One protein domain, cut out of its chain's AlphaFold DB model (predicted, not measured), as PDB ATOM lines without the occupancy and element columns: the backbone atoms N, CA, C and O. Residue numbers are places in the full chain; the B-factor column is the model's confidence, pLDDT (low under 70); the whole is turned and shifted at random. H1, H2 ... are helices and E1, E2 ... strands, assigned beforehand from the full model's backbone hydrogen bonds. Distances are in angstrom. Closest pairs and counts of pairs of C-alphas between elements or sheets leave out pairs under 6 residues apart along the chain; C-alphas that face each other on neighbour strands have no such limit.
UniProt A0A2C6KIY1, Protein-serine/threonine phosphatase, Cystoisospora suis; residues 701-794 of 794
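Overview. This is residues 701 to 794 of the 794 residues of the protein "Protein-serine/threonine phosphatase" of Cystoisospora suis (UniProt A0A2C6KIY1). A small three-stranded sheet, E1, E3 and E2, has the helix H3 slanting over one face, with the short helix H1 beyond one end of its strands; past the other end the chain goes out through H2 and folds back through E4 to H3, and the longest axis runs from H1 at one end to the turn between H2 and E4 at the other. The long link of residues 716 to 732 loops out past the E2 edge. The 94 printed residues hold three named helices and four named strands, along the chain E1 H1 E2 E3 H2 E4 H3; the sheet's order is E1 E3 E2, antiparallel throughout. The class is mixed, helices and strands, with under half of the residues in named elements. The whole is compact, with a radius of gyration of the C-alphas of 13.6 A and spans of 41 by 32 by 21 A.

Along the chain. Find C-alpha 744 at (209.804, 196.953, 214.812); from there E3 runs 16.3 A through residues 744 to 749. Beside it look for E1, residues 707 to 711, 13.7 A, starting at (207.061, 202.695, 200.059), and E2, residues 733 to 737, 13.8 A. H1 is residues 712 to 715, 5.1 A; H2 is residues 753 to 760, 10.7 A; E4 is residues 764 to 768, 12.5 A. H3, residues 774 to 784, spans 15.1 A and ends at C-alpha 784, (210.353, 211.683, 203.600).

Arrangement. Start at the inner strand E3. E1 is its antiparallel neighbour at 161 degrees, with N 708 and O 748 2.8 A apart, within hydrogen-bond range. E2 and E3 form an antiparallel hairpin at 151 degrees, with N 734 and O 747 2.9 A apart, also within range. E1, H1 and E2 make a split strand-helix-strand unit, two strands running the same way with E3 between them; its crossover is right-handed. H3 is on the sheet, over E3, at a height of 8.2 A, slantwise to the strands at 45 degrees on the local plane. H1 is on the opposite face, over none of the strands, at a height of 4.0 A, only just above the sheet's level. H2 is not on the sheet; it is close but not clearly touching H3, about perpendicular at 85 degrees, the closest C-alphas being those of Arg 754 and Leu 784, 7.2 A apart. E4 pairs with no named strand, and H2 and E4 meet only through their link. In H3 every O i to N i+4 pair is within hydrogen-bond range, in H2 3 of 4; H1 is too short for one.

Size, cuts and confidence. The two C-alphas farthest apart are those of Gly 716 and Phe 763, 41.5 A. The printed part has no cut and ends at Arg 794, the chain's last residue. The link H1 to E2 is long, with 17 residues. Mean pLDDT of the printed part is 92.5, and no printed residue is under 70.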
ATOM      1  N   ASP A 701     198.754 208.010 198.827       97.75
ATOM      2  CA  ASP A 701     198.853 206.872 199.744       97.75
ATOM      3  C   ASP A 701     200.325 206.481 199.968       97.75
ATOM      4  O   ASP A 701     201.198 206.804 199.162       97.75
ATOM      5  N   LEU A 702     200.606 205.780 201.066       97.12
ATOM      6  CA  LEU A 702     201.943 205.343 201.451       97.12
ATOM      7  C   LEU A 702     202.223 203.903 200.990       97.12
ATOM      8  O   LEU A 702     203.125 203.669 200.178       97.12
ATOM      9  N   ASP A 703     201.458 202.940 201.501       96.44
ATOM     10  CA  ASP A 703     201.836 201.527 201.515       96.44
ATOM     11  C   ASP A 703     201.612 200.823 200.173       96.44
ATOM     12  O   ASP A 703     200.495 200.606 199.711       96.44
ATOM     13  N   ASN A 704     202.714 200.376 199.571       95.69
ATOM     14  CA  ASN A 704     202.831 199.862 198.201       95.69
ATOM     15  C   ASN A 704     202.641 200.941 197.108       95.69
ATOM     16  O   ASN A 704     202.779 200.652 195.916       95.69
ATOM     17  N   THR A 705     202.418 202.197 197.509       96.75
ATOM     18  CA  THR A 705     202.318 203.366 196.626       96.75
ATOM     19  C   THR A 705     203.653 204.118 196.562       96.75
ATOM     20  O   THR A 705     204.286 204.146 195.502       96.75
ATOM     21  N   LEU A 706     204.137 204.656 197.685       96.81
ATOM     22  CA  LEU A 706     205.430 205.354 197.791       96.81
ATOM     23  C   LEU A 706     206.527 204.502 198.447       96.81
ATOM     24  O   LEU A 706     207.713 204.739 198.227       96.81
ATOM     25  N   LEU A 707     206.152 203.509 199.248       96.88
ATOM     26  CA  LEU A 707     207.061 202.695 200.059       96.88
ATOM     27  C   LEU A 707     206.497 201.285 200.257       96.88
ATOM     28  O   LEU A 707     205.372 201.000 199.860       96.88
ATOM     29  N   HIS A 708     207.259 200.398 200.887       96.56
ATOM     30  CA  HIS A 708     206.769 199.109 201.364       96.56
ATOM     31  C   HIS A 708     207.336 198.828 202.758       96.56
ATOM     32  O   HIS A 708     208.557 198.833 202.936       96.56
ATOM     33  N   ALA A 709     206.467 198.577 203.738       95.19
ATOM     34  CA  ALA A 709     206.867 198.248 205.102       95.19
ATOM     35  C   ALA A 709     206.455 196.829 205.505       95.19
ATOM     36  O   ALA A 709     205.354 196.369 205.211       95.19
ATOM     37  N   GLN A 710     207.340 196.150 206.238       94.12
ATOM     38  CA  GLN A 710     207.107 194.815 206.780       94.12
ATOM     39  C   GLN A 710     207.632 194.729 208.217       94.12
ATOM     40  O   GLN A 710     208.721 195.214 208.527       94.12
ATOM     41  N   ALA A 711     206.871 194.093 209.110       92.94
ATOM     42  CA  ALA A 711     207.302 193.868 210.488       92.94
ATOM     43  C   ALA A 711     208.570 192.992 210.523       92.94
ATOM     44  O   ALA A 711     208.618 191.934 209.895       92.94
ATOM     45  N   ALA A 712     209.583 193.398 211.292       91.94
ATOM     46  CA  ALA A 712     210.894 192.744 211.322       91.94
ATOM     47  C   ALA A 712     210.822 191.259 211.724       91.94
ATOM     48  O   ALA A 712     211.568 190.437 211.193       91.94
ATOM     49  N   ALA A 713     209.870 190.902 212.593       89.44
ATOM     50  CA  ALA A 713     209.596 189.518 212.982       89.44
ATOM     51  C   ALA A 713     209.134 188.627 211.809       89.44
ATOM     52  O   ALA A 713     209.426 187.437 211.804       89.44
ATOM     53  N   VAL A 714     208.455 189.193 210.800       89.00
ATOM     54  CA  VAL A 714     208.010 188.470 209.590       89.00
ATOM     55  C   VAL A 714     209.159 188.309 208.590       89.00
ATOM     56  O   VAL A 714     209.230 187.310 207.883       89.00
ATOM     57  N   THR A 715     210.092 189.265 208.556       86.69
ATOM     58  CA  THR A 715     211.299 189.192 207.716       86.69
ATOM     59  C   THR A 715     212.250 188.072 208.156       86.69
ATOM     60  O   THR A 715     212.981 187.536 207.328       86.69
ATOM     61  N   GLY A 716     212.245 187.696 209.442       85.25
ATOM     62  CA  GLY A 716     212.985 186.538 209.966       85.25
ATOM     63  C   GLY A 716     214.513 186.683 210.003       85.25
ATOM     64  O   GLY A 716     215.199 185.777 210.471       85.25
ATOM     65  N   CYS A 717     215.063 187.809 209.545       81.75
ATOM     66  CA  CYS A 717     216.489 188.117 209.585       81.75
ATOM     67  C   CYS A 717     216.748 189.591 209.934       81.75
ATOM     68  O   CYS A 717     215.888 190.463 209.771       81.75
ATOM     69  N   ASP A 718     217.957 189.866 210.427       86.81
ATOM     70  CA  ASP A 718     218.429 191.228 210.665       86.81
ATOM     71  C   ASP A 718     218.981 191.814 209.357       86.81
ATOM     72  O   ASP A 718     219.882 191.237 208.741       86.81
ATOM     73  N   VAL A 719     218.409 192.928 208.892       89.69
ATOM     74  CA  VAL A 719     218.757 193.518 207.594       89.69
ATOM     75  C   VAL A 719     219.706 194.691 207.806       89.69
ATOM     76  O   VAL A 719     219.336 195.709 208.393       89.69
ATOM     77  N   ARG A 720     220.933 194.562 207.290       91.69
ATOM     78  CA  ARG A 720     221.959 195.612 207.349       91.69
ATOM     79  C   ARG A 720     221.520 196.807 206.504       91.69
ATOM     80  O   ARG A 720     221.564 196.753 205.278       91.69
ATOM     81  N   LEU A 721     221.094 197.888 207.154       92.81
ATOM     82  CA  LEU A 721     220.564 199.079 206.477       92.81
ATOM     83  C   LEU A 721     221.598 199.723 205.531       92.81
ATOM     84  O   LEU A 721     221.236 200.274 204.499       92.81
ATOM     85  N   GLN A 722     222.889 199.577 205.844       91.88
ATOM     86  CA  GLN A 722     224.013 200.114 205.072       91.88
ATOM     87  C   GLN A 722     224.188 199.458 203.689       91.88
ATOM     88  O   GLN A 722     224.858 200.031 202.837       91.88
ATOM     89  N   ASP A 723     223.588 198.285 203.444       92.00
ATOM     90  CA  ASP A 723     223.589 197.645 202.117       92.00
ATOM     91  C   ASP A 723     222.564 198.281 201.146       92.00
ATOM     92  O   ASP A 723     222.509 197.907 199.973       92.00
ATOM     93  N   TRP A 724     221.726 199.211 201.623       92.88
ATOM     94  CA  TRP A 724     220.551 199.733 200.917       92.88
ATOM     95  C   TRP A 724     220.580 201.258 200.776       92.88
ATOM     96  O   TRP A 724     219.696 201.957 201.277       92.88
ATOM     97  N   LEU A 725     221.597 201.753 200.075       93.00
ATOM     98  CA  LEU A 725     221.718 203.156 199.676       93.00
ATOM     99  C   LEU A 725     221.238 203.356 198.227       93.00
ATOM    100  O   LEU A 725     221.335 202.431 197.415       93.00
ATOM    101  N   ASP A 726     220.742 204.549 197.903       88.19
ATOM    102  CA  ASP A 726     220.362 204.937 196.542       88.19
ATOM    103  C   ASP A 726     221.573 205.379 195.690       88.19
ATOM    104  O   ASP A 726     222.737 205.258 196.082       88.19
ATOM    105  N   SER A 727     221.309 205.909 194.491       85.00
ATOM    106  CA  SER A 727     222.341 206.427 193.581       85.00
ATOM    107  C   SER A 727     223.092 207.669 194.082       85.00
ATOM    108  O   SER A 727     224.117 208.015 193.498       85.00
ATOM    109  N   TYR A 728     222.588 208.345 195.116       85.75
ATOM    110  CA  TYR A 728     223.196 209.519 195.747       85.75
ATOM    111  C   TYR A 728     223.939 209.155 197.046       85.75
ATOM    112  O   TYR A 728     224.705 209.969 197.556       85.75
ATOM    113  N   GLY A 729     223.778 207.921 197.539       89.56
ATOM    114  CA  GLY A 729     224.344 207.440 198.802       89.56
ATOM    115  C   GLY A 729     223.385 207.552 199.991       89.56
ATOM    116  O   GLY A 729     223.780 207.251 201.115       89.56
ATOM    117  N   GLU A 730     222.134 207.944 199.751       90.00
ATOM    118  CA  GLU A 730     221.118 208.143 200.783       90.00
ATOM    119  C   GLU A 730     220.448 206.819 201.174       90.00
ATOM    120  O   GLU A 730     220.235 205.963 200.311       90.00
ATOM    121  N   PRO A 731     220.070 206.612 202.449       93.31
ATOM    122  CA  PRO A 731     219.393 205.390 202.860       93.31
ATOM    123  C   PRO A 731     218.023 205.231 202.179       93.31
ATOM    124  O   PRO A 731     217.151 206.090 202.259       93.31
ATOM    125  N   GLU A 732     217.800 204.078 201.548       94.50
ATOM    126  CA  GLU A 732     216.486 203.669 201.033       94.50
ATOM    127  C   GLU A 732     215.752 202.711 201.984       94.50
ATOM    128  O   GLU A 732     214.559 202.467 201.800       94.50
ATOM    129  N   LEU A 733     216.453 202.094 202.943       95.94
ATOM    130  CA  LEU A 733     215.877 201.159 203.912       95.94
ATOM    131  C   LEU A 733     216.015 201.701 205.336       95.94
ATOM    132  O   LEU A 733     217.116 201.942 205.826       95.94
ATOM    133  N   TYR A 734     214.880 201.806 206.014       95.81
ATOM    134  CA  TYR A 734     214.748 202.331 207.365       95.81
ATOM    135  C   TYR A 734     214.259 201.242 208.318       95.81
ATOM    136  O   TYR A 734     213.574 200.300 207.912       95.81
ATOM    137  N   ARG A 735     214.583 201.390 209.603       95.38
ATOM    138  CA  ARG A 735     214.081 200.550 210.694       95.38
ATOM    139  C   ARG A 735     213.548 201.452 211.794       95.38
ATOM    140  O   ARG A 735     214.292 202.285 212.301       95.38
ATOM    141  N   PHE A 736     212.290 201.268 212.174       94.81
ATOM    142  CA  PHE A 736     211.655 202.019 213.259       94.81
ATOM    143  C   PHE A 736     210.695 201.136 214.058       94.81
ATOM    144  O   PHE A 736     210.430 199.993 213.688       94.81
ATOM    145  N   GLU A 737     210.199 201.650 215.180       94.50
ATOM    146  CA  GLU A 737     209.266 200.969 216.079       94.50
ATOM    147  C   GLU A 737     208.039 201.857 216.294       94.50
ATOM    148  O   GLU A 737     208.182 203.059 216.513       94.50
ATOM    149  N   LEU A 738     206.832 201.287 216.221       92.69
ATOM    150  CA  LEU A 738     205.597 202.038 216.471       92.69
ATOM    151  C   LEU A 738     205.358 202.152 217.986       92.69
ATOM    152  O   LEU A 738     205.193 201.115 218.641       92.69
ATOM    153  N   PRO A 739     205.235 203.369 218.557       87.56
ATOM    154  CA  PRO A 739     205.031 203.550 219.998       87.56
ATOM    155  C   PRO A 739     203.798 202.825 220.556       87.56
ATOM    156  O   PRO A 739     203.805 202.388 221.706       87.56
ATOM    157  N   CYS A 740     202.750 202.675 219.739       84.88
ATOM    158  CA  CYS A 740     201.476 202.072 220.127       84.88
ATOM    159  C   CYS A 740     201.523 200.542 220.285       84.88
ATOM    160  O   CYS A 740     200.730 199.996 221.049       84.88
ATOM    161  N   ASN A 741     202.427 199.839 219.590       87.19
ATOM    162  CA  ASN A 741     202.446 198.369 219.561       87.19
ATOM    163  C   ASN A 741     203.825 197.729 219.812       87.19
ATOM    164  O   ASN A 741     203.899 196.505 219.923       87.19
ATOM    165  N   ARG A 742     204.897 198.531 219.903       89.31
ATOM    166  CA  ARG A 742     206.300 198.103 220.088       89.31
ATOM    167  C   ARG A 742     206.797 197.060 219.080       89.31
ATOM    168  O   ARG A 742     207.729 196.303 219.346       89.31
ATOM    169  N   LYS A 743     206.178 197.000 217.900       91.50
ATOM    170  CA  LYS A 743     206.650 196.176 216.787       91.50
ATOM    171  C   LYS A 743     207.647 196.994 215.980       91.50
ATOM    172  O   LYS A 743     207.354 198.109 215.553       91.50
ATOM    173  N   THR A 744     208.824 196.420 215.756       93.44
ATOM    174  CA  THR A 744     209.804 196.953 214.812       93.44
ATOM    175  C   THR A 744     209.364 196.650 213.379       93.44
ATOM    176  O   THR A 744     208.995 195.515 213.072       93.44
ATOM    177  N   TYR A 745     209.468 197.631 212.487       95.12
ATOM    178  CA  TYR A 745     209.226 197.498 211.051       95.12
ATOM    179  C   TYR A 745     210.490 197.861 210.274       95.12
ATOM    180  O   TYR A 745     211.231 198.768 210.657       95.12
ATOM    181  N   TYR A 746     210.710 197.160 209.166       96.31
ATOM    182  CA  TYR A 746     211.582 197.609 208.089       96.31
ATOM    183  C   TYR A 746     210.726 198.313 207.042       96.31
ATOM    184  O   TYR A 746     209.729 197.749 206.595       96.31
ATOM    185  N   MET A 747     211.126 199.513 206.631       96.31
ATOM    186  CA  MET A 747     210.466 200.293 205.587       96.31
ATOM    187  C   MET A 747     211.439 200.541 204.443       96.31
ATOM    188  O   MET A 747     212.468 201.188 204.627       96.31
ATOM    189  N   LYS A 748     211.091 200.052 203.256       95.81
ATOM    190  CA  LYS A 748     211.818 200.290 202.014       95.81
ATOM    191  C   LYS A 748     211.133 201.405 201.228       95.81
ATOM    192  O   LYS A 748     209.965 201.271 200.867       95.81
ATOM    193  N   LEU A 749     211.853 202.481 200.929       96.75
ATOM    194  CA  LEU A 749     211.383 203.511 200.004       96.75
ATOM    195  C   LEU A 749     211.373 202.971 198.568       96.75
ATOM    196  O   LEU A 749     212.239 202.179 198.182       96.75
ATOM    197  N   ARG A 750     210.397 203.402 197.762       95.69
ATOM    198  CA  ARG A 750     210.366 203.100 196.325       95.69
ATOM    199  C   ARG A 750     211.524 203.836 195.624       95.69
ATOM    200  O   ARG A 750     211.748 205.008 195.934       95.69
ATOM    201  N   PRO A 751     212.242 203.205 194.673       93.56
ATOM    202  CA  PRO A 751     213.332 203.865 193.957       93.56
ATOM    203  C   PRO A 751     212.902 205.204 193.346       93.56
ATOM    204  O   PRO A 751     211.796 205.324 192.817       93.56
ATOM    205  N   TYR A 752     213.791 206.199 193.420       91.56
ATOM    206  CA  TYR A 752     213.580 207.586 192.975       91.56
ATOM    207  C   TYR A 752     212.514 208.409 193.727       91.56
ATOM    208  O   TYR A 752     212.261 209.547 193.327       91.56
ATOM    209  N   LEU A 753     211.927 207.917 194.828       94.12
ATOM    210  CA  LEU A 753     210.877 208.628 195.580       94.12
ATOM    211  C   LEU A 753     211.244 210.083 195.934       94.12
ATOM    212  O   LEU A 753     210.452 210.995 195.692       94.12
ATOM    213  N   ARG A 754     212.457 210.318 196.460       91.56
ATOM    214  CA  ARG A 754     212.919 211.666 196.846       91.56
ATOM    215  C   ARG A 754     213.026 212.624 195.650       91.56
ATOM    216  O   ARG A 754     212.796 213.819 195.816       91.56
ATOM    217  N   THR A 755     213.353 212.125 194.457       90.88
ATOM    218  CA  THR A 755     213.399 212.917 193.213       90.88
ATOM    219  C   THR A 755     211.994 213.152 192.651       90.88
ATOM    220  O   THR A 755     211.681 214.258 192.216       90.88
ATOM    221  N   PHE A 756     211.129 212.135 192.708       93.50
ATOM    222  CA  PHE A 756     209.736 212.188 192.257       93.50
ATOM    223  C   PHE A 756     208.923 213.250 193.012       93.50
ATOM    224  O   PHE A 756     208.308 214.103 192.378       93.50
ATOM    225  N   LEU A 757     208.982 213.271 194.349       94.06
ATOM    226  CA  LEU A 757     208.248 214.260 195.151       94.06
ATOM    227  C   LEU A 757     208.696 215.704 194.847       94.06
ATOM    228  O   LEU A 757     207.852 216.584 194.696       94.06
ATOM    229  N   LYS A 758     210.002 215.942 194.654       88.50
ATOM    230  CA  LYS A 758     210.551 217.257 194.257       88.50
ATOM    231  C   LYS A 758     210.112 217.688 192.854       88.50
ATOM    232  O   LYS A 758     209.843 218.861 192.630       88.50
ATOM    233  N   GLN A 759     209.997 216.750 191.910       90.88
ATOM    234  CA  GLN A 759     209.470 217.038 190.569       90.88
ATOM    235  C   GLN A 759     207.974 217.389 190.579       90.88
ATOM    236  O   GLN A 759     207.525 218.137 189.710       90.88
ATOM    237  N   LEU A 760     207.210 216.880 191.551       92.50
ATOM    238  CA  LEU A 760     205.789 217.194 191.720       92.50
ATOM    239  C   LEU A 760     205.539 218.490 192.499       92.50
ATOM    240  O   LEU A 760     204.556 219.169 192.209       92.50
ATOM    241  N   GLU A 761     206.413 218.853 193.442       91.69
ATOM    242  CA  GLU A 761     206.243 220.015 194.324       91.69
ATOM    243  C   GLU A 761     205.806 221.314 193.617       91.69
ATOM    244  O   GLU A 761     204.838 221.919 194.082       91.69
ATOM    245  N   PRO A 762     206.403 221.778 192.498       90.50
ATOM    246  CA  PRO A 762     205.946 223.013 191.859       90.50
ATOM    247  C   PRO A 762     204.527 222.912 191.278       90.50
ATOM    248  O   PRO A 762     203.811 223.910 191.302       90.50
ATOM    249  N   PHE A 763     204.089 221.737 190.816       90.44
ATOM    250  CA  PHE A 763     202.774 221.528 190.189       90.44
ATOM    251  C   PHE A 763     201.662 221.152 191.176       90.44
ATOM    252  O   PHE A 763     200.484 221.379 190.890       90.44
ATOM    253  N   TYR A 764     202.012 220.563 192.322       93.62
ATOM    254  CA  TYR A 764     201.052 219.959 193.240       93.62
ATOM    255  C   TYR A 764     201.214 220.458 194.677       93.62
ATOM    256  O   TYR A 764     202.320 220.601 195.191       93.62
ATOM    257  N   GLU A 765     200.091 220.686 195.354       93.50
ATOM    258  CA  GLU A 765     200.061 220.787 196.812       93.50
ATOM    259  C   GLU A 765     199.708 219.398 197.359       93.50
ATOM    260  O   GLU A 765     198.599 218.900 197.148       93.50
ATOM    261  N   MET A 766     200.704 218.739 197.957       95.69
ATOM    262  CA  MET A 766     200.645 217.325 198.333       95.69
ATOM    263  C   MET A 766     200.098 217.123 199.751       95.69
ATOM    264  O   MET A 766     200.291 217.964 200.635       95.69
ATOM    265  N   SER A 767     199.432 215.984 199.934       95.44
ATOM    266  CA  SER A 767     198.767 215.544 201.161       95.44
ATOM    267  C   SER A 767     198.823 214.019 201.268       95.44
ATOM    268  O   SER A 767     198.662 213.333 200.254       95.44
ATOM    269  N   VAL A 768     199.016 213.482 202.469       96.69
ATOM    270  CA  VAL A 768     199.045 212.039 202.733       96.69
ATOM    271  C   VAL A 768     197.648 211.529 203.089       96.69
ATOM    272  O   VAL A 768     197.004 211.999 204.021       96.69
ATOM    273  N   TYR A 769     197.178 210.509 202.372       96.94
ATOM    274  CA  TYR A 769     195.912 209.838 202.657       96.94
ATOM    275  C   TYR A 769     196.090 208.321 202.582       96.94
ATOM    276  O   TYR A 769     196.179 207.749 201.498       96.94
ATOM    277  N   THR A 770     196.135 207.668 203.742       97.25
ATOM    278  CA  THR A 770     196.412 206.231 203.867       97.25
ATOM    279  C   THR A 770     195.482 205.557 204.883       97.25
ATOM    280  O   THR A 770     194.839 206.227 205.689       97.25
ATOM    281  N   ASN A 771     195.419 204.224 204.850       96.69
ATOM    282  CA  ASN A 771     194.680 203.404 205.820       96.69
ATOM    283  C   ASN A 771     195.513 203.028 207.066       96.69
ATOM    284  O   ASN A 771     194.989 202.375 207.969       96.69
ATOM    285  N   ALA A 772     196.801 203.378 207.107       93.94
ATOM    286  CA  ALA A 772     197.655 203.161 208.271       93.94
ATOM    287  C   ALA A 772     197.299 204.100 209.447       93.94
ATOM    288  O   ALA A 772     196.512 205.035 209.301       93.94
ATOM    289  N   THR A 773     197.872 203.856 210.631       94.81
ATOM    290  CA  THR A 773     197.619 204.709 211.807       94.81
ATOM    291  C   THR A 773     198.333 206.059 211.689       94.81
ATOM    292  O   THR A 773     199.316 206.192 210.954       94.81
ATOM    293  N   GLN A 774     197.865 207.069 212.429       94.06
ATOM    294  CA  GLN A 774     198.468 208.403 212.380       94.06
ATOM    295  C   GLN A 774     199.944 208.378 212.808       94.06
ATOM    296  O   GLN A 774     200.774 209.003 212.161       94.06
ATOM    297  N   GLU A 775     200.297 207.608 213.840       94.19
ATOM    298  CA  GLU A 775     201.675 207.521 214.339       94.19
ATOM    299  C   GLU A 775     202.620 206.894 213.305       94.19
ATOM    300  O   GLU A 775     203.793 207.257 213.242       94.19
ATOM    301  N   TYR A 776     202.116 205.975 212.476       95.12
ATOM    302  CA  TYR A 776     202.864 205.448 211.336       95.12
ATOM    303  C   TYR A 776     203.073 206.527 210.271       95.12
ATOM    304  O   TYR A 776     204.204 206.744 209.840       95.12
ATOM    305  N   ALA A 777     202.008 207.237 209.884       95.31
ATOM    306  CA  ALA A 777     202.086 208.303 208.890       95.31
ATOM    307  C   ALA A 777     203.033 209.438 209.327       95.31
ATOM    308  O   ALA A 777     203.858 209.867 208.526       95.31
ATOM    309  N   ASP A 778     202.994 209.865 210.594       94.31
ATOM    310  CA  ASP A 778     203.896 210.887 211.139       94.31
ATOM    311  C   ASP A 778     205.375 210.447 211.115       94.31
ATOM    312  O   ASP A 778     206.242 211.254 210.766       94.31
ATOM    313  N   ILE A 779     205.679 209.175 211.418       94.81
ATOM    314  CA  ILE A 779     207.045 208.623 211.310       94.81
ATOM    315  C   ILE A 779     207.499 208.555 209.845       94.81
ATOM    316  O   ILE A 779     208.634 208.915 209.537       94.81
ATOM    317  N   VAL A 780     206.624 208.126 208.929       94.81
ATOM    318  CA  VAL A 780     206.927 208.089 207.490       94.81
ATOM    319  C   VAL A 780     207.193 209.496 206.953       94.81
ATOM    320  O   VAL A 780     208.215 209.714 206.304       94.81
ATOM    321  N   VAL A 781     206.311 210.460 207.231       95.00
ATOM    322  CA  VAL A 781     206.457 211.850 206.768       95.00
ATOM    323  C   VAL A 781     207.748 212.461 207.306       95.00
ATOM    324  O   VAL A 781     208.486 213.057 206.528       95.00
ATOM    325  N   ALA A 782     208.097 212.222 208.575       93.88
ATOM    326  CA  ALA A 782     209.364 212.678 209.150       93.88
ATOM    327  C   ALA A 782     210.619 212.087 208.471       93.88
ATOM    328  O   ALA A 782     211.682 212.685 208.567       93.88
ATOM    329  N   ILE A 783     210.518 210.945 207.779       93.50
ATOM    330  CA  ILE A 783     211.618 210.338 207.003       93.50
ATOM    331  C   ILE A 783     211.636 210.843 205.545       93.50
ATOM    332  O   ILE A 783     212.692 210.889 204.902       93.50
ATOM    333  N   LEU A 784     210.480 211.209 204.986       93.06
ATOM    334  CA  LEU A 784     210.353 211.683 203.600       93.06
ATOM    335  C   LEU A 784     210.589 213.192 203.444       93.06
ATOM    336  O   LEU A 784     211.131 213.612 202.421       93.06
ATOM    337  N   ASP A 785     210.180 213.974 204.439       93.19
ATOM    338  CA  ASP A 785     210.044 215.434 204.423       93.19
ATOM    339  C   ASP A 785     210.453 215.992 205.800       93.19
ATOM    340  O   ASP A 785     209.625 216.471 206.573       93.19
ATOM    341  N   GLU A 786     211.745 215.869 206.129       90.69
ATOM    342  CA  GLU A 786     212.331 216.250 207.430       90.69
ATOM    343  C   GLU A 786     212.058 217.723 207.795       90.69
ATOM    344  O   GLU A 786     211.708 218.026 208.936       90.69
ATOM    345  N   ASP A 787     212.118 218.626 206.809       90.50
ATOM    346  CA  ASP A 787     211.791 220.052 206.960       90.50
ATOM    347  C   ASP A 787     210.271 220.350 206.952       90.50
ATOM    348  O   ASP A 787     209.867 221.510 207.065       90.50
ATOM    349  N   ARG A 788     209.419 219.331 206.755       90.88
ATOM    350  CA  ARG A 788     207.959 219.431 206.557       90.88
ATOM    351  C   ARG A 788     207.534 220.481 205.518       90.88
ATOM    352  O   ARG A 788     206.556 221.203 205.714       90.88
ATOM    353  N   GLN A 789     208.240 220.583 204.391       90.94
ATOM    354  CA  GLN A 789     207.940 221.557 203.331       90.94
ATOM    355  C   GLN A 789     206.911 221.036 202.315       90.94
ATOM    356  O   GLN A 789     206.047 221.807 201.869       90.94
ATOM    357  N   LEU A 790     206.992 219.743 201.975       91.12
ATOM    358  CA  LEU A 790     206.216 219.074 200.925       91.12
ATOM    359  C   LEU A 790     204.772 218.785 201.374       91.12
ATOM    360  O   LEU A 790     203.814 219.203 200.717       91.12
ATOM    361  N   PHE A 791     204.625 218.090 202.504       91.44
ATOM    362  CA  PHE A 791     203.341 217.636 203.056       91.44
ATOM    363  C   PHE A 791     202.811 218.591 204.133       91.44
ATOM    364  O   PHE A 791     201.627 218.934 204.134       91.44
ATOM    365  N   ARG A 792     203.713 219.102 204.985       87.06
ATOM    366  CA  ARG A 792     203.417 219.936 206.166       87.06
ATOM    367  C   ARG A 792     202.620 219.160 207.222       87.06
ATOM    368  O   ARG A 792     203.168 218.275 207.875       87.06
ATOM    369  N   ASP A 793     201.335 219.477 207.345       84.94
ATOM    370  CA  ASP A 793     200.379 218.899 208.296       84.94
ATOM    371  C   ASP A 793     199.182 218.271 207.546       84.94
ATOM    372  O   ASP A 793     198.036 218.380 207.988       84.94
ATOM    373  N   ARG A 794     199.423 217.711 206.349       82.19
ATOM    374  CA  ARG A 794     198.387 217.216 205.428       82.19
ATOM    375  C   ARG A 794     198.736 215.899 204.748       82.19
ATOM    376  O   ARG A 794     197.789 215.344 204.158       82.19
TER     377      ARG A 794